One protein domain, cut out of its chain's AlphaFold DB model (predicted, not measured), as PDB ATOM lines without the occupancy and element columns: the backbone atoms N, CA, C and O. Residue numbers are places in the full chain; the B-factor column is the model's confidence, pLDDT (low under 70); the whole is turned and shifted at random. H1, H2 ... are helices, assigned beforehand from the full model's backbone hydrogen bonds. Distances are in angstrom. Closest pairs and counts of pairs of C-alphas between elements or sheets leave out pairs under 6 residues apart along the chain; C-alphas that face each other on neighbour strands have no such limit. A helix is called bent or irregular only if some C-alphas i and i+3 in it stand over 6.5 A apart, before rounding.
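Overview. This is residues 367 to 453 of the 458 residues of an uncharacterized protein of Actinomadura macrotermitis (UniProt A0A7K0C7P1). The long kinked helix H3 makes a spine, with the short helices H1 and H5 and the helix H4 packed along it, and H2 turns a corner at its first end. At the other end H6 packs beside H3 and H4 and folds back into H7, which lengthens the body, and residues 447 to 453 stick out as a tail. The printed part has 87 residues with seven named helices, H1 to H7 in chain order, and no named strand, an all helix domain. It is only just loose, close to compact, with a radius of gyration of the C-alphas of 14.6 A, and elongated, spanning 46 by 24 by 17 A.

Arrangement. H3, residues 384 to 400, is the hub, touching five helices; it has a kink of 27 degrees near residue 391 and is irregular, but only just, with C-alphas 389 and 392 6.6 A apart. With residues 391 to 398 alone it touches H1, residues 367 to 371, the closest C-alphas being those of Ala 367 and Val 395, 5.9 A apart. H2, residues 376 to 381, touches H3 only at the corner, and only just, with 3 pairs of C-alphas within 8 A; the closest are those of Leu 381 and Ala 387, 5.8 A apart. H4, residues 405 to 412, forms a helical hairpin with H3 at a shallow tilt of 23 degrees, opposite ways; they only just touch, the closest C-alphas being those of Leu 399 and Leu 411, 7.2 A apart. H5, residues 416 to 419, only just touches H3, with the C-alphas of Val 391 and Phe 418 closest at 7.4 A. H6, residues 424 to 435, touches H3 with residues 426 to 430 alone, at a shallow tilt of 31 degrees, the same way; the C-alphas of Leu 399 and Ala 430 are closest at 6.2 A. H6 touches H4 with residues 430 to 434 alone, at a shallow tilt of 13 degrees, opposite ways; the closest C-alphas, those of Arg 405 and Val 434, are 6.2 A apart. H7, residues 439 to 448, forms a helical hairpin with H6 at a tilt of 38 degrees, only just steep, and the C-alphas of Ala 435 and Glu 442 are closest at 4.2 A. H3 and H7 are apart. Every O i to N i+4 pair is within hydrogen-bond range in H1, H2, H4, H6 and H7, and 11 of 13 are in H3; H5 is too short for such a pair.

Along the chain. H3 runs 22.6 A from C-alpha 384 at (13.623, 5.309, -3.349) to C-alpha 400 at (26.739, 15.366, -18.747). H6 is 16.6 A long, H7 14.3 A and H4 10.5 A. H1 begins at C-alpha 367, (14.410, 13.814, -17.182), and H7 ends at C-alpha 448, (29.995, 33.770, -11.204).

Size, cuts and confidence. The two C-alphas farthest apart are those of Pro 376 and Arg 453, at 49.7 A. The printed part has no cut, and the six links between its helices are tight. The mean pLDDT of the printed part is 95.0, and residues 452 to 453 are under 70.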
ATOM      1  N   ALA A 367      14.667  13.439 -18.573       95.94
ATOM      2  CA  ALA A 367      14.410  13.814 -17.182       95.94
ATOM      3  C   ALA A 367      13.302  14.869 -17.065       95.94
ATOM      4  O   ALA A 367      12.514  14.819 -16.126       95.94
ATOM      5  N   THR A 368      13.190  15.775 -18.042       95.19
ATOM      6  CA  THR A 368      12.115  16.779 -18.100       95.19
ATOM      7  C   THR A 368      10.733  16.146 -18.246       95.19
ATOM      8  O   THR A 368       9.815  16.527 -17.533       95.19
ATOM      9  N   VAL A 369      10.589  15.113 -19.083       96.00
ATOM     10  CA  VAL A 369       9.314  14.391 -19.244       96.00
ATOM     11  C   VAL A 369       8.972  13.588 -17.986       96.00
ATOM     12  O   VAL A 369       7.806  13.508 -17.614       96.00
ATOM     13  N   LEU A 370       9.965  13.015 -17.291       96.44
ATOM     14  CA  LEU A 370       9.718  12.390 -15.984       96.44
ATOM     15  C   LEU A 370       9.294  13.407 -14.922       96.44
ATOM     16  O   LEU A 370       8.487  13.080 -14.059       96.44
ATOM     17  N   ALA A 371       9.843  14.615 -14.968       95.38
ATOM     18  CA  ALA A 371       9.500  15.689 -14.047       95.38
ATOM     19  C   ALA A 371       8.086  16.250 -14.258       95.38
ATOM     20  O   ALA A 371       7.482  16.719 -13.298       95.38
ATOM     21  N   GLU A 372       7.568  16.181 -15.483       95.50
ATOM     22  CA  GLU A 372       6.188  16.539 -15.837       95.50
ATOM     23  C   GLU A 372       5.191  15.393 -15.594       95.50
ATOM     24  O   GLU A 372       3.993  15.550 -15.820       95.50
ATOM     25  N   ALA A 373       5.664  14.214 -15.179       94.88
ATOM     26  CA  ALA A 373       4.797  13.068 -14.978       94.88
ATOM     27  C   ALA A 373       3.926  13.241 -13.727       94.88
ATOM     28  O   ALA A 373       4.434  13.445 -12.626       94.88
ATOM     29  N   ASP A 374       2.620  13.028 -13.893       94.19
ATOM     30  CA  ASP A 374       1.631  13.140 -12.821       94.19
ATOM     31  C   ASP A 374       1.036  11.779 -12.411       94.19
ATOM     32  O   ASP A 374       1.122  10.762 -13.114       94.19
ATOM     33  N   GLY A 375       0.367  11.758 -11.254       94.75
ATOM     34  CA  GLY A 375      -0.503  10.657 -10.842       94.75
ATOM     35  C   GLY A 375       0.259   9.357 -10.534       94.75
ATOM     36  O   GLY A 375       1.183   9.374  -9.720       94.75
ATOM     37  N   PRO A 376      -0.118   8.198 -11.114       95.56
ATOM     38  CA  PRO A 376       0.531   6.920 -10.803       95.56
ATOM     39  C   PRO A 376       2.032   6.879 -11.115       95.56
ATOM     40  O   PRO A 376       2.790   6.241 -10.386       95.56
ATOM     41  N   VAL A 377       2.477   7.570 -12.171       96.75
ATOM     42  CA  VAL A 377       3.904   7.620 -12.527       96.75
ATOM     43  C   VAL A 377       4.666   8.494 -11.537       96.75
ATOM     44  O   VAL A 377       5.738   8.102 -11.091       96.75
ATOM     45  N   GLU A 378       4.098   9.619 -11.107       96.50
ATOM     46  CA  GLU A 378       4.695  10.443 -10.051       96.50
ATOM     47  C   GLU A 378       4.898   9.631  -8.757       96.50
ATOM     48  O   GLU A 378       5.973   9.644  -8.155       96.50
ATOM     49  N   GLN A 379       3.883   8.860  -8.350       96.19
ATOM     50  CA  GLN A 379       3.972   7.974  -7.183       96.19
ATOM     51  C   GLN A 379       5.059   6.908  -7.348       96.19
ATOM     52  O   GLN A 379       5.746   6.574  -6.381       96.19
ATOM     53  N   LEU A 380       5.234   6.394  -8.566       96.56
ATOM     54  CA  LEU A 380       6.292   5.450  -8.899       96.56
ATOM     55  C   LEU A 380       7.679   6.095  -8.747       96.56
ATOM     56  O   LEU A 380       8.549   5.522  -8.098       96.56
ATOM     57  N   LEU A 381       7.870   7.310  -9.265       96.62
ATOM     58  CA  LEU A 381       9.140   8.045  -9.196       96.62
ATOM     59  C   LEU A 381       9.537   8.448  -7.767       96.62
ATOM     60  O   LEU A 381      10.717   8.661  -7.493       96.62
ATOM     61  N   ARG A 382       8.578   8.520  -6.838       95.88
ATOM     62  CA  ARG A 382       8.838   8.766  -5.409       95.88
ATOM     63  C   ARG A 382       9.400   7.545  -4.668       95.88
ATOM     64  O   ARG A 382       9.857   7.706  -3.537       95.88
ATOM     65  N   ARG A 383       9.375   6.345  -5.263       96.94
ATOM     66  CA  ARG A 383       9.977   5.145  -4.660       96.94
ATOM     67  C   ARG A 383      11.508   5.292  -4.627       96.94
ATOM     68  O   ARG A 383      12.083   5.570  -5.684       96.94
ATOM     69  N   PRO A 384      12.176   5.113  -3.470       96.38
ATOM     70  CA  PRO A 384      13.623   5.309  -3.349       96.38
ATOM     71  C   PRO A 384      14.433   4.509  -4.369       96.38
ATOM     72  O   PRO A 384      15.347   5.048  -4.986       96.38
ATOM     73  N   GLU A 385      14.039   3.262  -4.628       96.81
ATOM     74  CA  GLU A 385      14.750   2.345  -5.518       96.81
ATOM     75  C   GLU A 385      14.764   2.858  -6.965       96.81
ATOM     76  O   GLU A 385      15.780   2.775  -7.656       96.81
ATOM     77  N   ILE A 386      13.649   3.438  -7.422       97.00
ATOM     78  CA  ILE A 386      13.515   4.017  -8.766       97.00
ATOM     79  C   ILE A 386      14.216   5.369  -8.825       97.00
ATOM     80  O   ILE A 386      14.927   5.666  -9.786       97.00
ATOM     81  N   ALA A 387      14.066   6.179  -7.782       96.12
ATOM     82  CA  ALA A 387      14.714   7.476  -7.708       96.12
ATOM     83  C   ALA A 387      16.254   7.341  -7.769       96.12
ATOM     84  O   ALA A 387      16.924   8.099  -8.468       96.12
ATOM     85  N   GLU A 388      16.818   6.333  -7.102       96.50
ATOM     86  CA  GLU A 388      18.261   6.071  -7.076       96.50
ATOM     87  C   GLU A 388      18.775   5.316  -8.306       96.50
ATOM     88  O   GLU A 388      19.835   5.662  -8.825       96.50
ATOM     89  N   THR A 389      18.040   4.314  -8.799       97.19
ATOM     90  CA  THR A 389      18.516   3.443  -9.895       97.19
ATOM     91  C   THR A 389      18.202   4.005 -11.279       97.19
ATOM     92  O   THR A 389      18.902   3.705 -12.245       97.19
ATOM     93  N   VAL A 390      17.161   4.832 -11.398       96.50
ATOM     94  CA  VAL A 390      16.668   5.338 -12.686       96.50
ATOM     95  C   VAL A 390      16.817   6.849 -12.774       96.50
ATOM     96  O   VAL A 390      17.498   7.342 -13.673       96.50
ATOM     97  N   VAL A 391      16.206   7.593 -11.846       96.94
ATOM     98  CA  VAL A 391      16.131   9.059 -11.946       96.94
ATOM     99  C   VAL A 391      17.508   9.694 -11.789       96.94
ATOM    100  O   VAL A 391      17.903  10.496 -12.634       96.94
ATOM    101  N   ALA A 392      18.275   9.315 -10.763       96.88
ATOM    102  CA  ALA A 392      19.593   9.903 -10.536       96.88
ATOM    103  C   ALA A 392      20.568   9.653 -11.708       96.88
ATOM    104  O   ALA A 392      21.142  10.624 -12.208       96.88
ATOM    105  N   PRO A 393      20.740   8.419 -12.234       97.31
ATOM    106  CA  PRO A 393      21.581   8.187 -13.407       97.31
ATOM    107  C   PRO A 393      21.092   8.921 -14.656       97.31
ATOM    108  O   PRO A 393      21.916   9.388 -15.440       97.31
ATOM    109  N   LEU A 394      19.774   9.049 -14.838       96.75
ATOM    110  CA  LEU A 394      19.197   9.780 -15.961       96.75
ATOM    111  C   LEU A 394      19.555  11.270 -15.911       96.75
ATOM    112  O   LEU A 394      20.057  11.802 -16.899       96.75
ATOM    113  N   VAL A 395      19.347  11.917 -14.758       97.38
ATOM    114  CA  VAL A 395      19.665  13.337 -14.545       97.38
ATOM    115  C   VAL A 395      21.155  13.594 -14.766       97.38
ATOM    116  O   VAL A 395      21.505  14.487 -15.535       97.38
ATOM    117  N   ARG A 396      22.037  12.769 -14.180       97.25
ATOM    118  CA  ARG A 396      23.494  12.888 -14.380       97.25
ATOM    119  C   ARG A 396      23.886  12.710 -15.844       97.25
ATOM    120  O   ARG A 396      24.658  13.500 -16.386       97.25
ATOM    121  N   ARG A 397      23.322  11.700 -16.521       96.69
ATOM    122  CA  ARG A 397      23.562  11.457 -17.952       96.69
ATOM    123  C   ARG A 397      23.158  12.666 -18.786       96.69
ATOM    124  O   ARG A 397      23.932  13.090 -19.641       96.69
ATOM    125  N   GLU A 398      21.980  13.231 -18.548       96.88
ATOM    126  CA  GLU A 398      21.519  14.402 -19.292       96.88
ATOM    127  C   GLU A 398      22.378  15.624 -19.022       96.88
ATOM    128  O   GLU A 398      22.852  16.233 -19.978       96.88
ATOM    129  N   LEU A 399      22.672  15.914 -17.755       97.44
ATOM    130  CA  LEU A 399      23.541  17.015 -17.359       97.44
ATOM    131  C   LEU A 399      24.929  16.898 -18.001       97.44
ATOM    132  O   LEU A 399      25.474  17.889 -18.493       97.44
ATOM    133  N   SER A 400      25.469  15.674 -18.079       97.31
ATOM    134  CA  SER A 400      26.739  15.366 -18.747       97.31
ATOM    135  C   SER A 400      26.729  15.634 -20.259       97.31
ATOM    136  O   SER A 400      27.777  15.921 -20.833       97.31
ATOM    137  N   GLY A 401      25.556  15.574 -20.898       96.25
ATOM    138  CA  GLY A 401      25.371  15.756 -22.340       96.25
ATOM    139  C   GLY A 401      24.800  17.116 -22.750       96.25
ATOM    140  O   GLY A 401      24.521  17.319 -23.933       96.25
ATOM    141  N   VAL A 402      24.581  18.041 -21.810       97.62
ATOM    142  CA  VAL A 402      24.046  19.372 -22.126       97.62
ATOM    143  C   VAL A 402      25.097  20.238 -22.818       97.62
ATOM    144  O   VAL A 402      26.186  20.463 -22.288       97.62
ATOM    145  N   THR A 403      24.719  20.766 -23.984       97.56
ATOM    146  CA  THR A 403      25.517  21.693 -24.804       97.56
ATOM    147  C   THR A 403      24.752  22.953 -25.211       97.56
ATOM    148  O   THR A 403      25.308  23.818 -25.876       97.56
ATOM    149  N   THR A 404      23.475  23.083 -24.829       97.62
ATOM    150  CA  THR A 404      22.645  24.246 -25.165       97.62
ATOM    151  C   THR A 404      22.067  24.895 -23.916       97.62
ATOM    152  O   THR A 404      21.730  24.212 -22.943       97.62
ATOM    153  N   ARG A 405      21.909  26.222 -23.962       97.31
ATOM    154  CA  ARG A 405      21.341  27.014 -22.864       97.31
ATOM    155  C   ARG A 405      19.929  26.567 -22.495       97.31
ATOM    156  O   ARG A 405      19.644  26.405 -21.314       97.31
ATOM    157  N   ASP A 406      19.078  26.300 -23.483       96.75
ATOM    158  CA  ASP A 406      17.689  25.889 -23.242       96.75
ATOM    159  C   ASP A 406      17.606  24.542 -22.511       96.75
ATOM    160  O   ASP A 406      16.816  24.385 -21.582       96.75
ATOM    161  N   ARG A 407      18.470  23.577 -22.865       96.06
ATOM    162  CA  ARG A 407      18.541  22.293 -22.147       96.06
ATOM    163  C   ARG A 407      19.076  22.459 -20.728       96.06
ATOM    164  O   ARG A 407      18.546  21.830 -19.819       96.06
ATOM    165  N   LEU A 408      20.090  23.307 -20.528       96.81
ATOM    166  CA  LEU A 408      20.611  23.606 -19.192       96.81
ATOM    167  C   LEU A 408      19.529  24.229 -18.306       96.81
ATOM    168  O   LEU A 408      19.308  23.762 -17.193       96.81
ATOM    169  N   ALA A 409      18.821  25.237 -18.817       96.25
ATOM    170  CA  ALA A 409      17.715  25.876 -18.113       96.25
ATOM    171  C   ALA A 409      16.602  24.872 -17.776       96.25
ATOM    172  O   ALA A 409      16.107  24.877 -16.653       96.25
ATOM    173  N   GLY A 410      16.266  23.970 -18.705       96.06
ATOM    174  CA  GLY A 410      15.304  22.892 -18.466       96.06
ATOM    175  C   GLY A 410      15.706  21.965 -17.315       96.06
ATOM    176  O   GLY A 410      14.874  21.663 -16.464       96.06
ATOM    177  N   LEU A 411      16.982  21.565 -17.232       96.75
ATOM    178  CA  LEU A 411      17.479  20.734 -16.127       96.75
ATOM    179  C   LEU A 411      17.518  21.480 -14.787       96.75
ATOM    180  O   LEU A 411      17.210  20.903 -13.749       96.75
ATOM    181  N   LEU A 412      17.885  22.763 -14.795       96.25
ATOM    182  CA  LEU A 412      17.896  23.588 -13.582       96.25
ATOM    183  C   LEU A 412      16.480  23.927 -13.091       96.25
ATOM    184  O   LEU A 412      16.293  24.182 -11.906       96.25
ATOM    185  N   GLY A 413      15.496  23.919 -13.994       96.56
ATOM    186  CA  GLY A 413      14.081  24.143 -13.703       96.56
ATOM    187  C   GLY A 413      13.306  22.892 -13.283       96.56
ATOM    188  O   GLY A 413      12.087  22.972 -13.135       96.56
ATOM    189  N   LEU A 414      13.966  21.740 -13.109       96.38
ATOM    190  CA  LEU A 414      13.293  20.517 -12.667       96.38
ATOM    191  C   LEU A 414      12.702  20.682 -11.245       96.38
ATOM    192  O   LEU A 414      13.224  21.452 -10.436       96.38
ATOM    193  N   PRO A 415      11.649  19.927 -10.882       95.31
ATOM    194  CA  PRO A 415      11.100  19.919  -9.530       95.31
ATOM    195  C   PRO A 415      12.134  19.502  -8.475       95.31
ATOM    196  O   PRO A 415      13.037  18.708  -8.746       95.31
ATOM    197  N   ASN A 416      11.937  19.935  -7.223       91.94
ATOM    198  CA  ASN A 416      12.845  19.650  -6.097       91.94
ATOM    199  C   ASN A 416      13.196  18.158  -5.927       91.94
ATOM    200  O   ASN A 416      14.297  17.824  -5.490       91.94
ATOM    201  N   ALA A 417      12.280  17.254  -6.293       91.62
ATOM    202  CA  ALA A 417      12.507  15.810  -6.253       91.62
ATOM    203  C   ALA A 417      13.665  15.344  -7.161       91.62
ATOM    204  O   ALA A 417      14.306  14.342  -6.850       91.62
ATOM    205  N   PHE A 418      13.948  16.083  -8.236       95.81
ATOM    206  CA  PHE A 418      15.029  15.827  -9.189       95.81
ATOM    207  C   PHE A 418      16.269  16.674  -8.892       95.81
ATOM    208  O   PHE A 418      17.386  16.189  -9.047       95.81
ATOM    209  N   VAL A 419      16.083  17.914  -8.417       93.88
ATOM    210  CA  VAL A 419      17.179  18.863  -8.135       93.88
ATOM    211  C   VAL A 419      18.201  18.298  -7.150       93.88
ATOM    212  O   VAL A 419      19.391  18.548  -7.301       93.88
ATOM    213  N   LYS A 420      17.779  17.468  -6.189       94.81
ATOM    214  CA  LYS A 420      18.703  16.794  -5.256       94.81
ATOM    215  C   LYS A 420      19.736  15.875  -5.930       94.81
ATOM    216  O   LYS A 420      20.680  15.463  -5.268       94.81
ATOM    217  N   TYR A 421      19.549  15.531  -7.206       96.31
ATOM    218  CA  TYR A 421      20.483  14.729  -8.002       96.31
ATOM    219  C   TYR A 421      21.393  15.573  -8.907       96.31
ATOM    220  O   TYR A 421      22.235  15.014  -9.608       96.31
ATOM    221  N   LEU A 422      21.236  16.901  -8.905       95.25
ATOM    222  CA  LEU A 422      22.114  17.833  -9.606       95.25
ATOM    223  C   LEU A 422      23.348  18.112  -8.744       95.25
ATOM    224  O   LEU A 422      23.367  19.032  -7.927       95.25
ATOM    225  N   GLU A 423      24.392  17.308  -8.932       96.00
ATOM    226  CA  GLU A 423      25.657  17.501  -8.226       96.00
ATOM    227  C   GLU A 423      26.288  18.852  -8.616       96.00
ATOM    228  O   GLU A 423      26.474  19.115  -9.810       96.00
ATOM    229  N   PRO A 424      26.685  19.711  -7.653       96.06
ATOM    230  CA  PRO A 424      27.191  21.054  -7.954       96.06
ATOM    231  C   PRO A 424      28.358  21.072  -8.951       96.06
ATOM    232  O   PRO A 424      28.429  21.936  -9.826       96.06
ATOM    233  N   ALA A 425      29.258  20.090  -8.856       95.94
ATOM    234  CA  ALA A 425      30.395  19.957  -9.760       95.94
ATOM    235  C   ALA A 425      29.971  19.619 -11.202       95.94
ATOM    236  O   ALA A 425      30.542  20.157 -12.153       95.94
ATOM    237  N   GLU A 426      28.958  18.762 -11.373       97.00
ATOM    238  CA  GLU A 426      28.423  18.407 -12.691       97.00
ATOM    239  C   GLU A 426      27.649  19.574 -13.307       97.00
ATOM    240  O   GLU A 426      27.773  19.824 -14.508       97.00
ATOM    241  N   VAL A 427      26.919  20.337 -12.486       97.31
ATOM    242  CA  VAL A 427      26.231  21.561 -12.918       97.31
ATOM    243  C   VAL A 427      27.245  22.585 -13.423       97.31
ATOM    244  O   VAL A 427      27.110  23.081 -14.539       97.31
ATOM    245  N   ALA A 428      28.309  22.849 -12.659       96.56
ATOM    246  CA  ALA A 428      29.374  23.758 -13.080       96.56
ATOM    247  C   ALA A 428      30.056  23.297 -14.384       96.56
ATOM    248  O   ALA A 428      30.365  24.117 -15.249       96.56
ATOM    249  N   ALA A 429      30.269  21.987 -14.556       97.12
ATOM    250  CA  ALA A 429      30.801  21.431 -15.798       97.12
ATOM    251  C   ALA A 429      29.835  21.611 -16.983       97.12
ATOM    252  O   ALA A 429      30.275  21.917 -18.089       97.12
ATOM    253  N   ALA A 430      28.524  21.468 -16.763       97.56
ATOM    254  CA  ALA A 430      27.515  21.718 -17.786       97.56
ATOM    255  C   ALA A 430      27.470  23.197 -18.206       97.56
ATOM    256  O   ALA A 430      27.451  23.476 -19.401       97.56
ATOM    257  N   PHE A 431      27.542  24.138 -17.258       97.69
ATOM    258  CA  PHE A 431      27.659  25.572 -17.560       97.69
ATOM    259  C   PHE A 431      28.879  25.880 -18.432       97.69
ATOM    260  O   PHE A 431      28.745  26.570 -19.441       97.69
ATOM    261  N   ARG A 432      30.046  25.322 -18.081       97.69
ATOM    262  CA  ARG A 432      31.276  25.456 -18.878       97.69
ATOM    263  C   ARG A 432      31.099  24.947 -20.309       97.69
ATOM    264  O   ARG A 432      31.422  25.674 -21.239       97.69
ATOM    265  N   ARG A 433      30.508  23.761 -20.496       97.88
ATOM    266  CA  ARG A 433      30.229  23.212 -21.838       97.88
ATOM    267  C   ARG A 433      29.296  24.091 -22.668       97.88
ATOM    268  O   ARG A 433      29.511  24.250 -23.861       97.88
ATOM    269  N   VAL A 434      28.247  24.649 -22.065       98.12
ATOM    270  CA  VAL A 434      27.316  25.538 -22.782       98.12
ATOM    271  C   VAL A 434      27.990  26.865 -23.142       98.12
ATOM    272  O   VAL A 434      27.780  27.370 -24.242       98.12
ATOM    273  N   ALA A 435      28.827  27.406 -22.253       97.88
ATOM    274  CA  ALA A 435      29.572  28.642 -22.487       97.88
ATOM    275  C   ALA A 435      30.506  28.570 -23.709       97.88
ATOM    276  O   ALA A 435      30.683  29.582 -24.376       97.88
ATOM    277  N   GLU A 436      31.037  27.391 -24.058       97.62
ATOM    278  CA  GLU A 436      31.865  27.206 -25.266       97.62
ATOM    279  C   GLU A 436      31.132  27.592 -26.566       97.62
ATOM    280  O   GLU A 436      31.776  27.968 -27.545       97.62
ATOM    281  N   GLY A 437      29.795  27.501 -26.591       96.31
ATOM    282  CA  GLY A 437      28.966  27.801 -27.764       96.31
ATOM    283  C   GLY A 437      27.933  28.920 -27.581       96.31
ATOM    284  O   GLY A 437      27.282  29.296 -28.556       96.31
ATOM    285  N   ASP A 438      27.756  29.451 -26.367       98.00
ATOM    286  CA  ASP A 438      26.736  30.450 -26.026       98.00
ATOM    287  C   ASP A 438      27.365  31.654 -25.282       98.00
ATOM    288  O   ASP A 438      27.646  31.561 -24.080       98.00
ATOM    289  N   PRO A 439      27.537  32.819 -25.951       97.12
ATOM    290  CA  PRO A 439      28.183  34.002 -25.361       97.12
ATOM    291  C   PRO A 439      27.471  34.572 -24.125       97.12
ATOM    292  O   PRO A 439      28.071  35.255 -23.288       97.12
ATOM    293  N   CYS A 440      26.163  34.331 -24.003       96.75
ATOM    294  CA  CYS A 440      25.388  34.789 -22.856       96.75
ATOM    295  C   CYS A 440      25.726  33.948 -21.618       96.75
ATOM    296  O   CYS A 440      25.964  34.501 -20.544       96.75
ATOM    297  N   THR A 441      25.831  32.631 -21.789       96.50
ATOM    298  CA  THR A 441      26.226  31.693 -20.733       96.50
ATOM    299  C   THR A 441      27.693  31.873 -20.345       96.50
ATOM    300  O   THR A 441      28.010  31.846 -19.157       96.50
ATOM    301  N   GLU A 442      28.577  32.147 -21.311       96.94
ATOM    302  CA  GLU A 442      29.970  32.541 -21.052       96.94
ATOM    303  C   GLU A 442      30.045  33.783 -20.154       96.94
ATOM    304  O   GLU A 442      30.740  33.786 -19.137       96.94
ATOM    305  N   SER A 443      29.259  34.815 -20.475       95.75
ATOM    306  CA  SER A 443      29.198  36.047 -19.681       95.75
ATOM    307  C   SER A 443      28.714  35.797 -18.248       95.75
ATOM    308  O   SER A 443      29.217  36.417 -17.309       95.75
ATOM    309  N   TRP A 444      27.752  34.889 -18.055       95.00
ATOM    310  CA  TRP A 444      27.286  34.488 -16.723       95.00
ATOM    311  C   TRP A 444      28.353  33.730 -15.947       95.00
ATOM    312  O   TRP A 444      28.601  34.053 -14.787       95.00
ATOM    313  N   LEU A 445      29.014  32.762 -16.582       95.12
ATOM    314  CA  LEU A 445      30.076  31.990 -15.949       95.12
ATOM    315  C   LEU A 445      31.223  32.906 -15.509       95.12
ATOM    316  O   LEU A 445      31.630  32.859 -14.352       95.12
ATOM    317  N   ALA A 446      31.659  33.824 -16.374       94.25
ATOM    318  CA  ALA A 446      32.682  34.812 -16.043       94.25
ATOM    319  C   ALA A 446      32.267  35.753 -14.897       94.25
ATOM    320  O   ALA A 446      33.124  36.273 -14.186       94.25
ATOM    321  N   ALA A 447      30.968  36.012 -14.716       93.62
ATOM    322  CA  ALA A 447      30.465  36.788 -13.585       93.62
ATOM    323  C   ALA A 447      30.442  35.973 -12.280       93.62
ATOM    324  O   ALA A 447      30.774  36.527 -11.233       93.62
ATOM    325  N   LEU A 448      30.085  34.686 -12.348       90.62
ATOM    326  CA  LEU A 448      29.995  33.770 -11.204       90.62
ATOM    327  C   LEU A 448      31.364  33.279 -10.710       90.62
ATOM    328  O   LEU A 448      31.541  33.076  -9.514       90.62
ATOM    329  N   GLU A 449      32.332  33.103 -11.609       91.06
ATOM    330  CA  GLU A 449      33.693  32.659 -11.276       91.06
ATOM    331  C   GLU A 449      34.590  33.791 -10.774       91.06
ATOM    332  O   GLU A 449      35.712  33.530 -10.333       91.06
ATOM    333  N   ARG A 450      34.128  35.052 -10.811       86.69
ATOM    334  CA  ARG A 450      34.865  36.140 -10.166       86.69
ATOM    335  C   ARG A 450      35.003  35.769  -8.692       86.69
ATOM    336  O   ARG A 450      33.975  35.713  -8.017       86.69
ATOM    337  N   PRO A 451      36.231  35.543  -8.184       74.50
ATOM    338  CA  PRO A 451      36.412  35.371  -6.755       74.50
ATOM    339  C   PRO A 451      35.767  36.591  -6.119       74.50
ATOM    340  O   PRO A 451      36.024  37.709  -6.590       74.50
ATOM    341  N   GLU A 452      34.874  36.377  -5.142       60.81
ATOM    342  CA  GLU A 452      34.340  37.470  -4.335       60.81
ATOM    343  C   GLU A 452      35.526  38.378  -4.064       60.81
ATOM    344  O   GLU A 452      36.530  37.921  -3.508       60.81
ATOM    345  N   ARG A 453      35.482  39.618  -4.572       55.88
ATOM    346  CA  ARG A 453      36.467  40.613  -4.176       55.88
ATOM    347  C   ARG A 453      36.376  40.587  -2.666       55.88
ATOM    348  O   ARG A 453      35.361  41.034  -2.129       55.88
TER     349      ARG A 453